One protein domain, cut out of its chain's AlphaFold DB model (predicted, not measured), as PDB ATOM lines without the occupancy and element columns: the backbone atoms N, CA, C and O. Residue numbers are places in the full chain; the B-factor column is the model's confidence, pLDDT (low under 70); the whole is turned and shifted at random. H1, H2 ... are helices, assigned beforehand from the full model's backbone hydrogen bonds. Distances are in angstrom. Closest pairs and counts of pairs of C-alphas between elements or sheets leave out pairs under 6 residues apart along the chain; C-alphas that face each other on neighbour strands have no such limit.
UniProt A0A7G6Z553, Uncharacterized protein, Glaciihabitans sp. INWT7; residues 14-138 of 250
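Overview. This is residues 14 to 138 of the 250 residues of an uncharacterized protein of Glaciihabitans sp. INWT7 (UniProt A0A7G6Z553). One long helix, H3, is a spine that makes the long axis, and short helices gather mostly round its last part: H1 runs side by side with it, H6 crosses it, and H7 packs on H6. H4 and H5 make a corner of their own next to that part, while H2 and the long link of residues 40 to 55 lie toward the other end of the spine. The printed part has 125 residues with seven named helices, H1 to H7 in order along the chain, and no named strand; the class is all helix. It is loose, with a radius of gyration of the C-alphas of 18.5 A, and elongated, spanning 58 by 35 by 22 A.

Arrangement. Begin with H3, residues 56 to 89, which like H6, residues 116 to 125, is a hub touching three other helices. Look at the C-alphas of Ala 84 and Val 119, 4.6 A apart, the closest where H3, with residues 80 to 88 alone, touches H6, about perpendicular at 80 degrees. H1, residues 14 to 23, touches residues 74 to 85 of H3 alone, closest at the C-alphas of Val 22 and Ala 74, 5.8 A apart, at a shallow tilt of 18 degrees, opposite ways. H1 and H6 only just touch, and only at their ends, with 3 pairs of C-alphas within 8 A, the closest those of Pro 14 and Val 125, 6.4 A apart. H7, residues 132 to 136, touches H6, closest at the C-alphas of Ala 121 and Ile 135, 4.1 A apart. H5, residues 107 to 113, is close to H3 but not clearly touching, closest at the C-alphas of Ala 80 and Arg 113, 6.5 A apart. H4, residues 96 to 102, touches H5, about perpendicular at 89 degrees, closest at the C-alphas of Ala 100 and Pro 107, 5.3 A apart; H3 and H4 are apart. H2, residues 31 to 39, touches residues 60 to 64 of H3 alone, at a steep tilt of 47 degrees, closest at the C-alphas of His 38 and Phe 60, 7.0 A apart. Helix packing is mostly crossed. In H1 to H7 every O i to N i+4 pair is within hydrogen-bond range.

Along the chain. Find C-alpha 56 at (-49.876, 11.904, 53.619); from there H3 runs 49.9 A to C-alpha 89 at (-42.594, 2.886, 5.077). H1 begins at C-alpha 14, (-34.776, -0.586, 15.895), and is 14.0 A long; H6 is 14.2 A and H2 12.0 A. H4, H5 and H7 are shorter.

Size, cuts and confidence. The two C-alphas farthest apart are those of Val 54 and Pro 92, 59.2 A. The printed part has no cut, and its one long link is H2 to H3. Mean pLDDT of the printed part is 77.1; residues 25 to 60 and residue 63 are under 70.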
ATOM      1  N   PRO A  14     -35.045  -1.883  15.273       90.31
ATOM      2  CA  PRO A  14     -34.776  -0.586  15.895       90.31
ATOM      3  C   PRO A  14     -36.036   0.202  16.273       90.31
ATOM      4  O   PRO A  14     -36.111   0.814  17.334       90.31
ATOM      5  N   VAL A  15     -37.075   0.171  15.438       90.12
ATOM      6  CA  VAL A  15     -38.330   0.880  15.732       90.12
ATOM      7  C   VAL A  15     -39.077   0.185  16.870       90.12
ATOM      8  O   VAL A  15     -39.647   0.853  17.731       90.12
ATOM      9  N   ARG A  16     -39.032  -1.150  16.921       88.81
ATOM     10  CA  ARG A  16     -39.615  -1.945  18.009       88.81
ATOM     11  C   ARG A  16     -38.932  -1.656  19.342       88.81
ATOM     12  O   ARG A  16     -39.621  -1.365  20.314       88.81
ATOM     13  N   HIS A  17     -37.601  -1.659  19.374       89.56
ATOM     14  CA  HIS A  17     -36.837  -1.329  20.575       89.56
ATOM     15  C   HIS A  17     -37.099   0.104  21.040       89.56
ATOM     16  O   HIS A  17     -37.262   0.327  22.238       89.56
ATOM     17  N   LEU A  18     -37.237   1.064  20.118       88.69
ATOM     18  CA  LEU A  18     -37.642   2.421  20.484       88.69
ATOM     19  C   LEU A  18     -39.042   2.445  21.114       88.69
ATOM     20  O   LEU A  18     -39.236   3.098  22.135       88.69
ATOM     21  N   ILE A  19     -40.018   1.735  20.533       86.25
ATOM     22  CA  ILE A  19     -41.365   1.618  21.111       86.25
ATOM     23  C   ILE A  19     -41.278   1.037  22.522       86.25
ATOM     24  O   ILE A  19     -41.887   1.587  23.435       86.25
ATOM     25  N   GLU A  20     -40.520  -0.039  22.725       86.00
ATOM     26  CA  GLU A  20     -40.343  -0.653  24.041       86.00
ATOM     27  C   GLU A  20     -39.697   0.296  25.049       86.00
ATOM     28  O   GLU A  20     -40.172   0.381  26.183       86.00
ATOM     29  N   ALA A  21     -38.666   1.031  24.635       82.12
ATOM     30  CA  ALA A  21     -37.998   2.028  25.458       82.12
ATOM     31  C   ALA A  21     -38.976   3.098  25.950       82.12
ATOM     32  O   ALA A  21     -39.113   3.306  27.154       82.12
ATOM     33  N   VAL A  22     -39.746   3.705  25.039       81.94
ATOM     34  CA  VAL A  22     -40.699   4.765  25.410       81.94
ATOM     35  C   VAL A  22     -41.953   4.235  26.113       81.94
ATOM     36  O   VAL A  22     -42.664   4.998  26.764       81.94
ATOM     37  N   SER A  23     -42.253   2.938  25.972       78.94
ATOM     38  CA  SER A  23     -43.422   2.287  26.581       78.94
ATOM     39  C   SER A  23     -43.188   1.859  28.021       78.94
ATOM     40  O   SER A  23     -44.152   1.499  28.696       78.94
ATOM     41  N   ARG A  24     -41.940   1.850  28.501       70.62
ATOM     42  CA  ARG A  24     -41.613   1.553  29.895       70.62
ATOM     43  C   ARG A  24     -41.733   2.846  30.697       70.62
ATOM     44  O   ARG A  24     -40.772   3.609  30.749       70.62
ATOM     45  N   PRO A  25     -42.857   3.126  31.385       57.09
ATOM     46  CA  PRO A  25     -42.781   4.095  32.458       57.09
ATOM     47  C   PRO A  25     -41.723   3.556  33.424       57.09
ATOM     48  O   PRO A  25     -41.855   2.432  33.905       57.09
ATOM     49  N   GLY A  26     -40.665   4.321  33.702       54.00
ATOM     50  CA  GLY A  26     -39.609   3.968  34.666       54.00
ATOM     51  C   GLY A  26     -40.100   3.842  36.121       54.00
ATOM     52  O   GLY A  26     -39.361   4.099  37.066       54.00
ATOM     53  N   VAL A  27     -41.375   3.513  36.318       50.66
ATOM     54  CA  VAL A  27     -42.081   3.360  37.579       50.66
ATOM     55  C   VAL A  27     -42.885   2.071  37.486       50.66
ATOM     56  O   VAL A  27     -43.657   1.879  36.553       50.66
ATOM     57  N   GLU A  28     -42.752   1.194  38.474       48.91
ATOM     58  CA  GLU A  28     -43.682   0.081  38.646       48.91
ATOM     59  C   GLU A  28     -45.040   0.652  39.098       48.91
ATOM     60  O   GLU A  28     -45.246   1.000  40.265       48.91
ATOM     61  N   ILE A  29     -45.965   0.830  38.153       51.34
ATOM     62  CA  ILE A  29     -47.266   1.456  38.411       51.34
ATOM     63  C   ILE A  29     -48.237   0.381  38.884       51.34
ATOM     64  O   ILE A  29     -49.053  -0.138  38.128       51.34
ATOM     65  N   SER A  30     -48.172   0.060  40.172       50.91
ATOM     66  CA  SER A  30     -49.311  -0.542  40.859       50.91
ATOM     67  C   SER A  30     -49.767   0.380  41.992       50.91
ATOM     68  O   SER A  30     -48.921   0.967  42.674       50.91
ATOM     69  N   PRO A  31     -51.083   0.523  42.251       52.16
ATOM     70  CA  PRO A  31     -51.575   1.277  43.407       52.16
ATOM     71  C   PRO A  31     -50.949   0.791  44.718       52.16
ATOM     72  O   PRO A  31     -50.697   1.577  45.629       52.16
ATOM     73  N   THR A  32     -50.640  -0.505  44.789       52.00
ATOM     74  CA  THR A  32     -49.955  -1.142  45.911       52.00
ATOM     75  C   THR A  32     -48.476  -0.755  45.979       52.00
ATOM     76  O   THR A  32     -47.991  -0.480  47.070       52.00
ATOM     77  N   SER A  33     -47.766  -0.677  44.852       52.47
ATOM     78  CA  SER A  33     -46.355  -0.266  44.764       52.47
ATOM     79  C   SER A  33     -46.201   1.223  45.077       52.47
ATOM     80  O   SER A  33     -45.358   1.584  45.895       52.47
ATOM     81  N   LEU A  34     -47.081   2.078  44.542       55.75
ATOM     82  CA  LEU A  34     -47.124   3.512  44.850       55.75
ATOM     83  C   LEU A  34     -47.441   3.760  46.330       55.75
ATOM     84  O   LEU A  34     -46.763   4.543  46.992       55.75
ATOM     85  N   ARG A  35     -48.417   3.032  46.891       56.09
ATOM     86  CA  ARG A  35     -48.757   3.115  48.318       56.09
ATOM     87  C   ARG A  35     -47.635   2.578  49.211       56.09
ATOM     88  O   ARG A  35     -47.318   3.216  50.209       56.09
ATOM     89  N   ARG A  36     -47.004   1.449  48.860       54.84
ATOM     90  CA  ARG A  36     -45.880   0.866  49.618       54.84
ATOM     91  C   ARG A  36     -44.650   1.760  49.598       54.84
ATOM     92  O   ARG A  36     -44.027   1.938  50.637       54.84
ATOM     93  N   ALA A  37     -44.284   2.324  48.450       52.84
ATOM     94  CA  ALA A  37     -43.125   3.205  48.396       52.84
ATOM     95  C   ALA A  37     -43.410   4.591  49.011       52.84
ATOM     96  O   ALA A  37     -42.485   5.167  49.577       52.84
ATOM     97  N   HIS A  38     -44.672   5.051  49.060       56.34
ATOM     98  CA  HIS A  38     -45.066   6.241  49.840       56.34
ATOM     99  C   HIS A  38     -44.925   5.956  51.337       56.34
ATOM    100  O   HIS A  38     -44.247   6.685  52.055       56.34
ATOM    101  N   GLN A  39     -45.464   4.822  51.795       58.97
ATOM    102  CA  GLN A  39     -45.320   4.358  53.180       58.97
ATOM    103  C   GLN A  39     -43.854   4.150  53.590       58.97
ATOM    104  O   GLN A  39     -43.524   4.315  54.761       58.97
ATOM    105  N   ALA A  40     -42.979   3.823  52.636       57.72
ATOM    106  CA  ALA A  40     -41.538   3.695  52.838       57.72
ATOM    107  C   ALA A  40     -40.768   5.031  52.745       57.72
ATOM    108  O   ALA A  40     -39.541   5.016  52.801       57.72
ATOM    109  N   GLY A  41     -41.450   6.171  52.574       52.88
ATOM    110  CA  GLY A  41     -40.825   7.494  52.501       52.88
ATOM    111  C   GLY A  41     -40.012   7.745  51.228       52.88
ATOM    112  O   GLY A  41     -39.139   8.611  51.225       52.88
ATOM    113  N   ARG A  42     -40.254   6.991  50.146       51.06
ATOM    114  CA  ARG A  42     -39.584   7.234  48.864       51.06
ATOM    115  C   ARG A  42     -40.231   8.433  48.172       51.06
ATOM    116  O   ARG A  42     -41.450   8.488  48.032       51.06
ATOM    117  N   ASN A  43     -39.407   9.378  47.726       49.09
ATOM    118  CA  ASN A  43     -39.871  10.511  46.933       49.09
ATOM    119  C   ASN A  43     -40.270  10.041  45.529       49.09
ATOM    120  O   ASN A  43     -39.491   9.384  44.844       49.09
ATOM    121  N   PHE A  44     -41.484  10.401  45.112       49.12
ATOM    122  CA  PHE A  44     -42.006  10.154  43.761       49.12
ATOM    123  C   PHE A  44     -42.128  11.420  42.913       49.12
ATOM    124  O   PHE A  44     -42.519  11.342  41.747       49.12
ATOM    125  N   GLY A  45     -41.846  12.579  43.509       45.94
ATOM    126  CA  GLY A  45     -41.699  13.826  42.776       45.94
ATOM    127  C   GLY A  45     -40.339  13.904  42.072       45.94
ATOM    128  O   GLY A  45     -39.465  13.076  42.338       45.94
ATOM    129  N   PRO A  46     -40.147  14.896  41.187       44.12
ATOM    130  CA  PRO A  46     -38.830  15.216  40.639       44.12
ATOM    131  C   PRO A  46     -37.811  15.438  41.766       44.12
ATOM    132  O   PRO A  46     -38.192  15.797  42.886       44.12
ATOM    133  N   GLU A  47     -36.523  15.207  41.495       41.28
ATOM    134  CA  GLU A  47     -35.459  15.437  42.479       41.28
ATOM    135  C   GLU A  47     -35.605  16.832  43.113       41.28
ATOM    136  O   GLU A  47     -35.665  17.848  42.429       41.28
ATOM    137  N   GLY A  48     -35.736  16.878  44.444       41.06
ATOM    138  CA  GLY A  48     -35.936  18.122  45.199       41.06
ATOM    139  C   GLY A  48     -37.389  18.473  45.547       41.06
ATOM    140  O   GLY A  48     -37.598  19.261  46.471       41.06
ATOM    141  N   ALA A  49     -38.396  17.844  44.930       47.66
ATOM    142  CA  ALA A  49     -39.789  17.969  45.359       47.66
ATOM    143  C   ALA A  49     -40.001  17.185  46.663       47.66
ATOM    144  O   ALA A  49     -40.382  16.014  46.668       47.66
ATOM    145  N   ARG A  50     -39.700  17.822  47.799       48.09
ATOM    146  CA  ARG A  50     -40.029  17.272  49.114       48.09
ATOM    147  C   ARG A  50     -41.524  17.425  49.336       48.09
ATOM    148  O   ARG A  50     -42.017  18.516  49.606       48.09
ATOM    149  N   LEU A  51     -42.227  16.307  49.218       55.91
ATOM    150  CA  LEU A  51     -43.579  16.166  49.730       55.91
ATOM    151  C   LEU A  51     -43.550  16.514  51.225       55.91
ATOM    152  O   LEU A  51     -42.668  16.061  51.956       55.91
ATOM    153  N   SER A  52     -44.437  17.416  51.649       53.47
ATOM    154  CA  SER A  52     -44.331  18.093  52.950       53.47
ATOM    155  C   SER A  52     -44.397  17.126  54.137       53.47
ATOM    156  O   SER A  52     -43.999  17.485  55.243       53.47
ATOM    157  N   GLY A  53     -44.914  15.906  53.935       53.56
ATOM    158  CA  GLY A  53     -45.062  14.884  54.968       53.56
ATOM    159  C   GLY A  53     -46.146  15.206  56.002       53.56
ATOM    160  O   GLY A  53     -46.475  14.345  56.820       53.56
ATOM    161  N   VAL A  54     -46.722  16.415  55.956       52.59
ATOM    162  CA  VAL A  54     -47.745  16.911  56.887       52.59
ATOM    163  C   VAL A  54     -49.117  16.323  56.552       52.59
ATOM    164  O   VAL A  54     -49.868  15.984  57.463       52.59
ATOM    165  N   ASN A  55     -49.423  16.119  55.263       60.22
ATOM    166  CA  ASN A  55     -50.661  15.476  54.823       60.22
ATOM    167  C   ASN A  55     -50.383  14.329  53.842       60.22
ATOM    168  O   ASN A  55     -50.340  14.501  52.625       60.22
ATOM    169  N   ARG A  56     -50.213  13.116  54.388       59.50
ATOM    170  CA  ARG A  56     -49.876  11.904  53.619       59.50
ATOM    171  C   ARG A  56     -50.884  11.582  52.504       59.50
ATOM    172  O   ARG A  56     -50.504  10.918  51.541       59.50
ATOM    173  N   GLY A  57     -52.139  12.027  52.628       60.69
ATOM    174  CA  GLY A  57     -53.164  11.869  51.592       60.69
ATOM    175  C   GLY A  57     -52.892  12.725  50.353       60.69
ATOM    176  O   GLY A  57     -52.895  12.201  49.241       60.69
ATOM    177  N   ASP A  58     -52.574  14.005  50.548       66.12
ATOM    178  CA  ASP A  58     -52.302  14.952  49.458       66.12
ATOM    179  C   ASP A  58     -51.013  14.584  48.714       66.12
ATOM    180  O   ASP A  58     -50.974  14.572  47.485       66.12
ATOM    181  N   ASP A  59     -49.985  14.162  49.454       65.81
ATOM    182  CA  ASP A  59     -48.703  13.724  48.899       65.81
ATOM    183  C   ASP A  59     -48.857  12.524  47.938       65.81
ATOM    184  O   ASP A  59     -48.198  12.445  46.896       65.81
ATOM    185  N   PHE A  60     -49.774  11.599  48.250       67.81
ATOM    186  CA  PHE A  60     -50.118  10.487  47.361       67.81
ATOM    187  C   PHE A  60     -50.850  10.964  46.101       67.81
ATOM    188  O   PHE A  60     -50.561  10.467  45.013       67.81
ATOM    189  N   LEU A  61     -51.773  11.922  46.227       74.25
ATOM    190  CA  LEU A  61     -52.513  12.466  45.085       74.25
ATOM    191  C   LEU A  61     -51.587  13.202  44.110       74.25
ATOM    192  O   LEU A  61     -51.704  13.002  42.901       74.25
ATOM    193  N   PHE A  62     -50.618  13.975  44.613       72.12
ATOM    194  CA  PHE A  62     -49.607  14.619  43.770       72.12
ATOM    195  C   PHE A  62     -48.711  13.600  43.056       72.12
ATOM    196  O   PHE A  62     -48.486  13.719  41.851       72.12
ATOM    197  N   ALA A  63     -48.251  12.561  43.761       67.44
ATOM    198  CA  ALA A  63     -47.477  11.483  43.148       67.44
ATOM    199  C   ALA A  63     -48.283  10.738  42.067       67.44
ATOM    200  O   ALA A  63     -47.777  10.497  40.970       67.44
ATOM    201  N   ALA A  64     -49.550  10.416  42.344       72.06
ATOM    202  CA  ALA A  64     -50.443   9.761  41.394       72.06
ATOM    203  C   ALA A  64     -50.696  10.630  40.150       72.06
ATOM    204  O   ALA A  64     -50.655  10.118  39.032       72.06
ATOM    205  N   ALA A  65     -50.891  11.941  40.324       77.12
ATOM    206  CA  ALA A  65     -51.022  12.882  39.215       77.12
ATOM    207  C   ALA A  65     -49.744  12.934  38.359       77.12
ATOM    208  O   ALA A  65     -49.826  12.832  37.137       77.12
ATOM    209  N   GLY A  66     -48.561  13.001  38.979       73.19
ATOM    210  CA  GLY A  66     -47.283  12.978  38.258       73.19
ATOM    211  C   GLY A  66     -47.038  11.676  37.484       73.19
ATOM    212  O   GLY A  66     -46.506  11.696  36.374       73.19
ATOM    213  N   VAL A  67     -47.452  10.530  38.031       72.56
ATOM    214  CA  VAL A  67     -47.415   9.237  37.321       72.56
ATOM    215  C   VAL A  67     -48.400   9.218  36.150       72.56
ATOM    216  O   VAL A  67     -48.033   8.783  35.062       72.56
ATOM    217  N   SER A  68     -49.621   9.722  36.350       77.44
ATOM    218  CA  SER A  68     -50.638   9.834  35.298       77.44
ATOM    219  C   SER A  68     -50.145  10.666  34.109       77.44
ATOM    220  O   SER A  68     -50.267  10.236  32.963       77.44
ATOM    221  N   THR A  69     -49.505  11.811  34.369       79.88
ATOM    222  CA  THR A  69     -48.917  12.655  33.318       79.88
ATOM    223  C   THR A  69     -47.850  11.909  32.520       79.88
ATOM    224  O   THR A  69     -47.927  11.881  31.295       79.88
ATOM    225  N   ARG A  70     -46.910  11.227  33.190       75.69
ATOM    226  CA  ARG A  70     -45.856  10.448  32.512       75.69
ATOM    227  C   ARG A  70     -46.412   9.302  31.669       75.69
ATOM    228  O   ARG A  70     -45.920   9.044  30.577       75.69
ATOM    229  N   LEU A  71     -47.459   8.632  32.150       79.62
ATOM    230  CA  LEU A  71     -48.166   7.611  31.374       79.62
ATOM    231  C   LEU A  71     -48.810   8.190  30.113       79.62
ATOM    232  O   LEU A  71     -48.726   7.588  29.042       79.62
ATOM    233  N   ALA A  72     -49.459   9.349  30.237       83.38
ATOM    234  CA  ALA A  72     -50.077  10.025  29.105       83.38
ATOM    235  C   ALA A  72     -49.031  10.475  28.070       83.38
ATOM    236  O   ALA A  72     -49.272  10.338  26.869       83.38
ATOM    237  N   GLU A  73     -47.873  10.961  28.521       82.81
ATOM    238  CA  GLU A  73     -46.729  11.315  27.669       82.81
ATOM    239  C   GLU A  73     -46.170  10.088  26.939       82.81
ATOM    240  O   GLU A  73     -46.094  10.102  25.711       82.81
ATOM    241  N   ALA A  74     -45.884   8.994  27.654       82.75
ATOM    242  CA  ALA A  74     -45.398   7.742  27.069       82.75
ATOM    243  C   ALA A  74     -46.357   7.190  26.000       82.75
ATOM    244  O   ALA A  74     -45.954   6.906  24.871       82.75
ATOM    245  N   ALA A  75     -47.657   7.119  26.307       86.31
ATOM    246  CA  ALA A  75     -48.673   6.704  25.338       86.31
ATOM    247  C   ALA A  75     -48.758   7.664  24.136       86.31
ATOM    248  O   ALA A  75     -48.983   7.239  22.998       86.31
ATOM    249  N   GLY A  76     -48.565   8.964  24.380       88.69
ATOM    250  CA  GLY A  76     -48.439   9.985  23.347       88.69
ATOM    251  C   GLY A  76     -47.278   9.703  22.392       88.69
ATOM    252  O   GLY A  76     -47.505   9.670  21.180       88.69
ATOM    253  N   ASN A  77     -46.091   9.431  22.939       89.31
ATOM    254  CA  ASN A  77     -44.869   9.124  22.195       89.31
ATOM    255  C   ASN A  77     -45.017   7.845  21.364       89.31
ATOM    256  O   ASN A  77     -44.762   7.875  20.161       89.31
ATOM    257  N   VAL A  78     -45.511   6.749  21.956       90.06
ATOM    258  CA  VAL A  78     -45.751   5.475  21.246       90.06
ATOM    259  C   VAL A  78     -46.650   5.686  20.033       90.06
ATOM    260  O   VAL A  78     -46.327   5.269  18.920       90.06
ATOM    261  N   ARG A  79     -47.775   6.386  20.218       90.06
ATOM    262  CA  ARG A  79     -48.692   6.682  19.114       90.06
ATOM    263  C   ARG A  79     -48.013   7.519  18.027       90.06
ATOM    264  O   ARG A  79     -48.242   7.271  16.844       90.06
ATOM    265  N   ALA A  80     -47.215   8.515  18.406       91.62
ATOM    266  CA  ALA A  80     -46.516   9.364  17.450       91.62
ATOM    267  C   ALA A  80     -45.472   8.576  16.639       91.62
ATOM    268  O   ALA A  80     -45.413   8.740  15.421       91.62
ATOM    269  N   ILE A  81     -44.732   7.670  17.289       91.94
ATOM    270  CA  ILE A  81     -43.768   6.755  16.662       91.94
ATOM    271  C   ILE A  81     -44.456   5.834  15.655       91.94
ATOM    272  O   ILE A  81     -44.017   5.759  14.511       91.94
ATOM    273  N   ILE A  82     -45.563   5.185  16.030       90.56
ATOM    274  CA  ILE A  82     -46.299   4.280  15.130       90.56
ATOM    275  C   ILE A  82     -46.822   5.041  13.902       90.56
ATOM    276  O   ILE A  82     -46.677   4.580  12.768       90.56
ATOM    277  N   ASN A  83     -47.384   6.236  14.110       91.00
ATOM    278  CA  ASN A  83     -47.859   7.086  13.017       91.00
ATOM    279  C   ASN A  83     -46.721   7.511  12.080       91.00
ATOM    280  O   ASN A  83     -46.876   7.459  10.859       91.00
ATOM    281  N   ALA A  84     -45.586   7.920  12.650       92.25
ATOM    282  CA  ALA A  84     -44.402   8.312  11.902       92.25
ATOM    283  C   ALA A  84     -43.816   7.144  11.109       92.25
ATOM    284  O   ALA A  84     -43.546   7.298   9.920       92.25
ATOM    285  N   TYR A  85     -43.701   5.969  11.725       91.69
ATOM    286  CA  TYR A  85     -43.247   4.753  11.064       91.69
ATOM    287  C   TYR A  85     -44.114   4.416   9.851       91.69
ATOM    288  O   TYR A  85     -43.586   4.278   8.748       91.69
ATOM    289  N   GLY A  86     -45.443   4.413  10.006       88.38
ATOM    290  CA  GLY A  86     -46.361   4.191   8.886       88.38
ATOM    291  C   GLY A  86     -46.162   5.180   7.729       88.38
ATOM    292  O   GLY A  86     -46.298   4.808   6.569       88.38
ATOM    293  N   GLN A  87     -45.788   6.429   8.020       88.00
ATOM    294  CA  GLN A  87     -45.513   7.467   7.017       88.00
ATOM    295  C   GLN A  87     -44.131   7.337   6.360       88.00
ATOM    296  O   GLN A  87     -43.939   7.822   5.244       88.00
ATOM    297  N   VAL A  88     -43.175   6.695   7.036       88.88
ATOM    298  CA  VAL A  88     -41.849   6.385   6.486       88.88
ATOM    299  C   VAL A  88     -41.926   5.219   5.503       88.88
ATOM    300  O   VAL A  88     -41.341   5.314   4.427       88.88
ATOM    301  N   VAL A  89     -42.640   4.142   5.851       86.69
ATOM    302  CA  VAL A  89     -42.594   2.886   5.077       86.69
ATOM    303  C   VAL A  89     -43.651   2.773   3.981       86.69
ATOM    304  O   VAL A  89     -43.433   2.064   3.001       86.69
ATOM    305  N   ALA A  90     -44.792   3.455   4.105       84.31
ATOM    306  CA  ALA A  90     -45.853   3.343   3.110       84.31
ATOM    307  C   ALA A  90     -45.615   4.253   1.893       84.31
ATOM    308  O   ALA A  90     -45.341   5.452   2.017       84.31
ATOM    309  N   ASN A  91     -45.790   3.678   0.701       77.69
ATOM    310  CA  ASN A  91     -45.782   4.385  -0.576       77.69
ATOM    311  C   ASN A  91     -47.007   3.960  -1.419       77.69
ATOM    312  O   ASN A  91     -47.062   2.804  -1.840       77.69
ATOM    313  N   PRO A  92     -47.984   4.848  -1.683       83.12
ATOM    314  CA  PRO A  92     -48.010   6.266  -1.316       83.12
ATOM    315  C   PRO A  92     -48.157   6.485   0.195       83.12
ATOM    316  O   PRO A  92     -48.657   5.622   0.918       83.12
ATOM    317  N   ARG A  93     -47.742   7.669   0.666       82.75
ATOM    318  CA  ARG A  93     -47.917   8.058   2.072       82.75
ATOM    319  C   ARG A  93     -49.406   8.014   2.458       82.75
ATOM    320  O   ARG A  93     -50.232   8.490   1.673       82.75
ATOM    321  N   PRO A  94     -49.764   7.508   3.654       81.81
ATOM    322  CA  PRO A  94     -51.150   7.445   4.094       81.81
ATOM    323  C   PRO A  94     -51.765   8.841   4.178       81.81
ATOM    324  O   PRO A  94     -51.154   9.768   4.721       81.81
ATOM    325  N   ASP A  95     -52.998   8.984   3.693       86.62
ATOM    326  CA  ASP A  95     -53.746  10.227   3.852       86.62
ATOM    327  C   ASP A  95     -54.002  10.510   5.340       86.62
ATOM    328  O   ASP A  95     -54.594   9.707   6.068       86.62
ATOM    329  N   LEU A  96     -53.581  11.693   5.795       83.56
ATOM    330  CA  LEU A  96     -53.729  12.108   7.190       83.56
ATOM    331  C   LEU A  96     -55.197  12.241   7.604       83.56
ATOM    332  O   LEU A  96     -55.510  12.065   8.780       83.56
ATOM    333  N   THR A  97     -56.105  12.552   6.672       86.44
ATOM    334  CA  THR A  97     -57.535  12.659   6.993       86.44
ATOM    335  C   THR A  97     -58.120  11.283   7.284       86.44
ATOM    336  O   THR A  97     -58.840  11.114   8.269       86.44
ATOM    337  N   GLN A  98     -57.783  10.287   6.468       87.69
ATOM    338  CA  GLN A  98     -58.167   8.901   6.697       87.69
ATOM    339  C   GLN A  98     -57.542   8.347   7.982       87.69
ATOM    340  O   GLN A  98     -58.257   7.745   8.781       87.69
ATOM    341  N   LEU A  99     -56.256   8.605   8.230       86.25
ATOM    342  CA  LEU A  99     -55.584   8.184   9.463       86.25
ATOM    343  C   LEU A  99     -56.249   8.786  10.711       86.25
ATOM    344  O   LEU A  99     -56.488   8.079  11.687       86.25
ATOM    345  N   ALA A 100     -56.614  10.070  10.661       87.88
ATOM    346  CA  ALA A 100     -57.318  10.743  11.749       87.88
ATOM    347  C   ALA A 100     -58.683  10.096  12.043       87.88
ATOM    348  O   ALA A 100     -59.021   9.892  13.207       87.88
ATOM    349  N   ARG A 101     -59.431   9.693  11.002       88.50
ATOM    350  CA  ARG A 101     -60.710   8.971  11.153       88.50
ATOM    351  C   ARG A 101     -60.536   7.624  11.852       88.50
ATOM    352  O   ARG A 101     -61.320   7.308  12.735       88.50
ATOM    353  N   TRP A 102     -59.508   6.856  11.492       88.25
ATOM    354  CA  TRP A 102     -59.214   5.569  12.139       88.25
ATOM    355  C   TRP A 102     -58.798   5.706  13.606       88.25
ATOM    356  O   TRP A 102     -58.956   4.764  14.376       88.25
ATOM    357  N   GLN A 103     -58.281   6.870  13.994       87.06
ATOM    358  CA  GLN A 103     -57.868   7.171  15.365       87.06
ATOM    359  C   GLN A 103     -58.937   7.917  16.172       87.06
ATOM    360  O   GLN A 103     -58.649   8.325  17.295       87.06
ATOM    361  N   ASP A 104     -60.129   8.117  15.601       89.62
ATOM    362  CA  ASP A 104     -61.221   8.900  16.189       89.62
ATOM    363  C   ASP A 104     -60.766  10.296  16.666       89.62
ATOM    364  O   ASP A 104     -61.037  10.757  17.776       89.62
ATOM    365  N   VAL A 105     -59.989  10.983  15.820       88.94
ATOM    366  CA  VAL A 105     -59.494  12.342  16.076       88.94
ATOM    367  C   VAL A 105     -59.743  13.251  14.884       88.94
ATOM    368  O   VAL A 105     -59.860  12.822  13.737       88.94
ATOM    369  N   SER A 106     -59.772  14.561  15.134       88.00
ATOM    370  CA  SER A 106     -59.775  15.528  14.040       88.00
ATOM    371  C   SER A 106     -58.407  15.556  13.335       88.00
ATOM    372  O   SER A 106     -57.375  15.374  13.990       88.00
ATOM    373  N   PRO A 107     -58.345  15.869  12.026       84.19
ATOM    374  CA  PRO A 107     -57.070  16.057  11.330       84.19
ATOM    375  C   PRO A 107     -56.176  17.124  11.980       84.19
ATOM    376  O   PRO A 107     -54.955  16.993  11.991       84.19
ATOM    377  N   GLY A 108     -56.775  18.171  12.563       83.81
ATOM    378  CA  GLY A 108     -56.052  19.167  13.358       83.81
ATOM    379  C   GLY A 108     -55.461  18.568  14.634       83.81
ATOM    380  O   GLY A 108     -54.279  18.757  14.907       83.81
ATOM    381  N   GLY A 109     -56.245  17.777  15.372       83.44
ATOM    382  CA  GLY A 109     -55.784  17.057  16.560       83.44
ATOM    383  C   GLY A 109     -54.647  16.081  16.261       83.44
ATOM    384  O   GLY A 109     -53.705  15.995  17.046       83.44
ATOM    385  N   LEU A 110     -54.685  15.405  15.108       84.25
ATOM    386  CA  LEU A 110     -53.602  14.532  14.655       84.25
ATOM    387  C   LEU A 110     -52.306  15.322  14.400       84.25
ATOM    388  O   LEU A 110     -51.257  14.936  14.904       84.25
ATOM    389  N   ARG A 111     -52.385  16.470  13.708       82.56
ATOM    390  CA  ARG A 111     -51.227  17.348  13.430       82.56
ATOM    391  C   ARG A 111     -50.603  17.979  14.678       82.56
ATOM    392  O   ARG A 111     -49.455  18.398  14.633       82.56
ATOM    393  N   HIS A 112     -51.344  18.076  15.780       82.25
ATOM    394  CA  HIS A 112     -50.793  18.530  17.061       82.25
ATOM    395  C   HIS A 112     -50.024  17.436  17.808       82.25
ATOM    396  O   HIS A 112     -49.203  17.750  18.661       82.25
ATOM    397  N   ARG A 113     -50.312  16.166  17.518       82.06
ATOM    398  CA  ARG A 113     -49.764  14.997  18.228       82.06
ATOM    399  C   ARG A 113     -48.644  14.305  17.456       82.06
ATOM    400  O   ARG A 113     -47.973  13.445  18.005       82.06
ATOM    401  N   TYR A 114     -48.516  14.626  16.176       85.88
ATOM    402  CA  TYR A 114     -47.582  14.030  15.242       85.88
ATOM    403  C   TYR A 114     -47.216  15.089  14.193       85.88
ATOM    404  O   TYR A 114     -48.091  15.747  13.623       85.88
ATOM    405  N   THR A 115     -45.920  15.250  13.953       89.25
ATOM    406  CA  THR A 115     -45.324  16.279  13.085       89.25
ATOM    407  C   THR A 115     -44.240  15.653  12.205       89.25
ATOM    408  O   THR A 115     -43.790  14.543  12.485       89.25
ATOM    409  N   GLU A 116     -43.763  16.363  11.176       90.56
ATOM    410  CA  GLU A 116     -42.646  15.872  10.344       90.56
ATOM    411  C   GLU A 116     -41.373  15.629  11.174       90.56
ATOM    412  O   GLU A 116     -40.580  14.754  10.837       90.56
ATOM    413  N   ALA A 117     -41.200  16.320  12.308       92.19
ATOM    414  CA  ALA A 117     -40.105  16.032  13.233       92.19
ATOM    415  C   ALA A 117     -40.125  14.569  13.710       92.19
ATOM    416  O   ALA A 117     -39.080  13.928  13.732       92.19
ATOM    417  N   HIS A 118     -41.307  14.005  13.980       94.31
ATOM    418  CA  HIS A 118     -41.445  12.593  14.345       94.31
ATOM    419  C   HIS A 118     -41.076  11.662  13.181       94.31
ATOM    420  O   HIS A 118     -40.434  10.640  13.392       94.31
ATOM    421  N   VAL A 119     -41.435  12.015  11.942       93.31
ATOM    422  CA  VAL A 119     -41.039  11.250  10.742       93.31
ATOM    423  C   VAL A 119     -39.528  11.221  10.598       93.31
ATOM    424  O   VAL A 119     -38.946  10.167  10.350       93.31
ATOM    425  N   ILE A 120     -38.888  12.378  10.758       94.06
ATOM    426  CA  ILE A 120     -37.437  12.500  10.672       94.06
ATOM    427  C   ILE A 120     -36.760  11.708  11.795       94.06
ATOM    428  O   ILE A 120     -35.813  10.981  11.507       94.06
ATOM    429  N   ALA A 121     -37.282  11.753  13.024       94.94
ATOM    430  CA  ALA A 121     -36.799  10.909  14.115       94.94
ATOM    431  C   ALA A 121     -36.816   9.423  13.729       94.94
ATOM    432  O   ALA A 121     -35.794   8.756  13.853       94.94
ATOM    433  N   ILE A 122     -37.922   8.913  13.171       95.94
ATOM    434  CA  ILE A 122     -37.991   7.508  12.736       95.94
ATOM    435  C   ILE A 122     -37.030   7.203  11.581       95.94
ATOM    436  O   ILE A 122     -36.418   6.137  11.572       95.94
ATOM    437  N   ARG A 123     -36.813   8.135  10.643       95.44
ATOM    438  CA  ARG A 123     -35.775   7.963   9.612       95.44
ATOM    439  C   ARG A 123     -34.381   7.829  10.223       95.44
ATOM    440  O   ARG A 123     -33.631   6.971   9.778       95.44
ATOM    441  N   HIS A 124     -34.046   8.625  11.240       95.88
ATOM    442  CA  HIS A 124     -32.763   8.495  11.939       95.88
ATOM    443  C   HIS A 124     -32.659   7.192  12.732       95.88
ATOM    444  O   HIS A 124     -31.601   6.579  12.717       95.88
ATOM    445  N   VAL A 125     -33.741   6.727  13.362       96.12
ATOM    446  CA  VAL A 125     -33.772   5.424  14.059       96.12
ATOM    447  C   VAL A 125     -33.455   4.270  13.105       96.12
ATOM    448  O   VAL A 125     -32.817   3.299  13.498       96.12
ATOM    449  N   MET A 126     -33.888   4.386  11.849       94.00
ATOM    450  CA  MET A 126     -33.662   3.395  10.794       94.00
ATOM    451  C   MET A 126     -32.385   3.646   9.968       94.00
ATOM    452  O   MET A 126     -32.138   2.911   9.016       94.00
ATOM    453  N   SER A 127     -31.607   4.687  10.281       93.62
ATOM    454  CA  SER A 127     -30.405   5.087   9.536       93.62
ATOM    455  C   SER A 127     -29.149   4.407  10.087       93.62
ATOM    456  O   SER A 127     -29.028   4.197  11.293       93.62
ATOM    457  N   ASP A 128     -28.174   4.155   9.214       93.44
ATOM    458  CA  ASP A 128     -26.828   3.710   9.607       93.44
ATOM    459  C   ASP A 128     -25.996   4.829  10.263       93.44
ATOM    460  O   ASP A 128     -25.050   4.549  11.002       93.44
ATOM    461  N   ASP A 129     -26.365   6.090  10.012       92.94
ATOM    462  CA  ASP A 129     -25.785   7.297  10.619       92.94
ATOM    463  C   ASP A 129     -26.900   8.071  11.353       92.94
ATOM    464  O   ASP A 129     -27.525   8.983  10.789       92.94
ATOM    465  N   PRO A 130     -27.291   7.628  12.563       94.50
ATOM    466  CA  PRO A 130     -28.328   8.283  13.340       94.50
ATOM    467  C   PRO A 130     -27.819   9.604  13.921       94.50
ATOM    468  O   PRO A 130     -26.641   9.784  14.220       94.50
ATOM    469  N   LEU A 131     -28.755  10.525  14.140       93.94
ATOM    470  CA  LEU A 131     -28.517  11.725  14.928       93.94
ATOM    471  C   LEU A 131     -29.435  11.675  16.147       93.94
ATOM    472  O   LEU A 131     -30.624  11.965  16.042       93.94
ATOM    473  N   VAL A 132     -28.885  11.283  17.298       93.06
ATOM    474  CA  VAL A 132     -29.613  11.082  18.562       93.06
ATOM    475  C   VAL A 132     -30.451  12.305  18.924       93.06
ATOM    476  O   VAL A 132     -31.619  12.150  19.262       93.06
ATOM    477  N   ASP A 133     -29.929  13.524  18.768       90.44
ATOM    478  CA  ASP A 133     -30.705  14.732  19.077       90.44
ATOM    479  C   ASP A 133     -31.924  14.898  18.151       90.44
ATOM    480  O   ASP A 133     -32.981  15.326  18.604       90.44
ATOM    481  N   ALA A 134     -31.846  14.465  16.887       92.56
ATOM    482  CA  ALA A 134     -33.001  14.467  15.984       92.56
ATOM    483  C   ALA A 134     -34.051  13.401  16.347       92.56
ATOM    484  O   ALA A 134     -35.231  13.589  16.050       92.56
ATOM    485  N   ILE A 135     -33.636  12.298  16.984       93.44
ATOM    486  CA  ILE A 135     -34.536  11.260  17.512       93.44
ATOM    487  C   ILE A 135     -35.233  11.767  18.775       93.44
ATOM    488  O   ILE A 135     -36.447  11.623  18.925       93.44
ATOM    489  N   LEU A 136     -34.460  12.375  19.672       89.75
ATOM    490  CA  LEU A 136     -34.939  12.851  20.957       89.75
ATOM    491  C   LEU A 136     -35.841  14.083  20.799       89.75
ATOM    492  O   LEU A 136     -36.885  14.140  21.447       89.75
ATOM    493  N   ASP A 137     -35.489  15.070  19.963       87.81
ATOM    494  CA  ASP A 137     -36.190  16.365  19.804       87.81
ATOM    495  C   ASP A 137     -37.730  16.276  19.843       87.81
ATOM    496  O   ASP A 137     -38.332  16.941  20.690       87.81
ATOM    497  N   PRO A 138     -38.391  15.432  19.030       90.75
ATOM    498  CA  PRO A 138     -39.849  15.322  19.032       90.75
ATOM    499  C   PRO A 138     -40.441  14.425  20.135       90.75
ATOM    500  O   PRO A 138     -41.660  14.384  20.265       90.75
TER     501      PRO A 138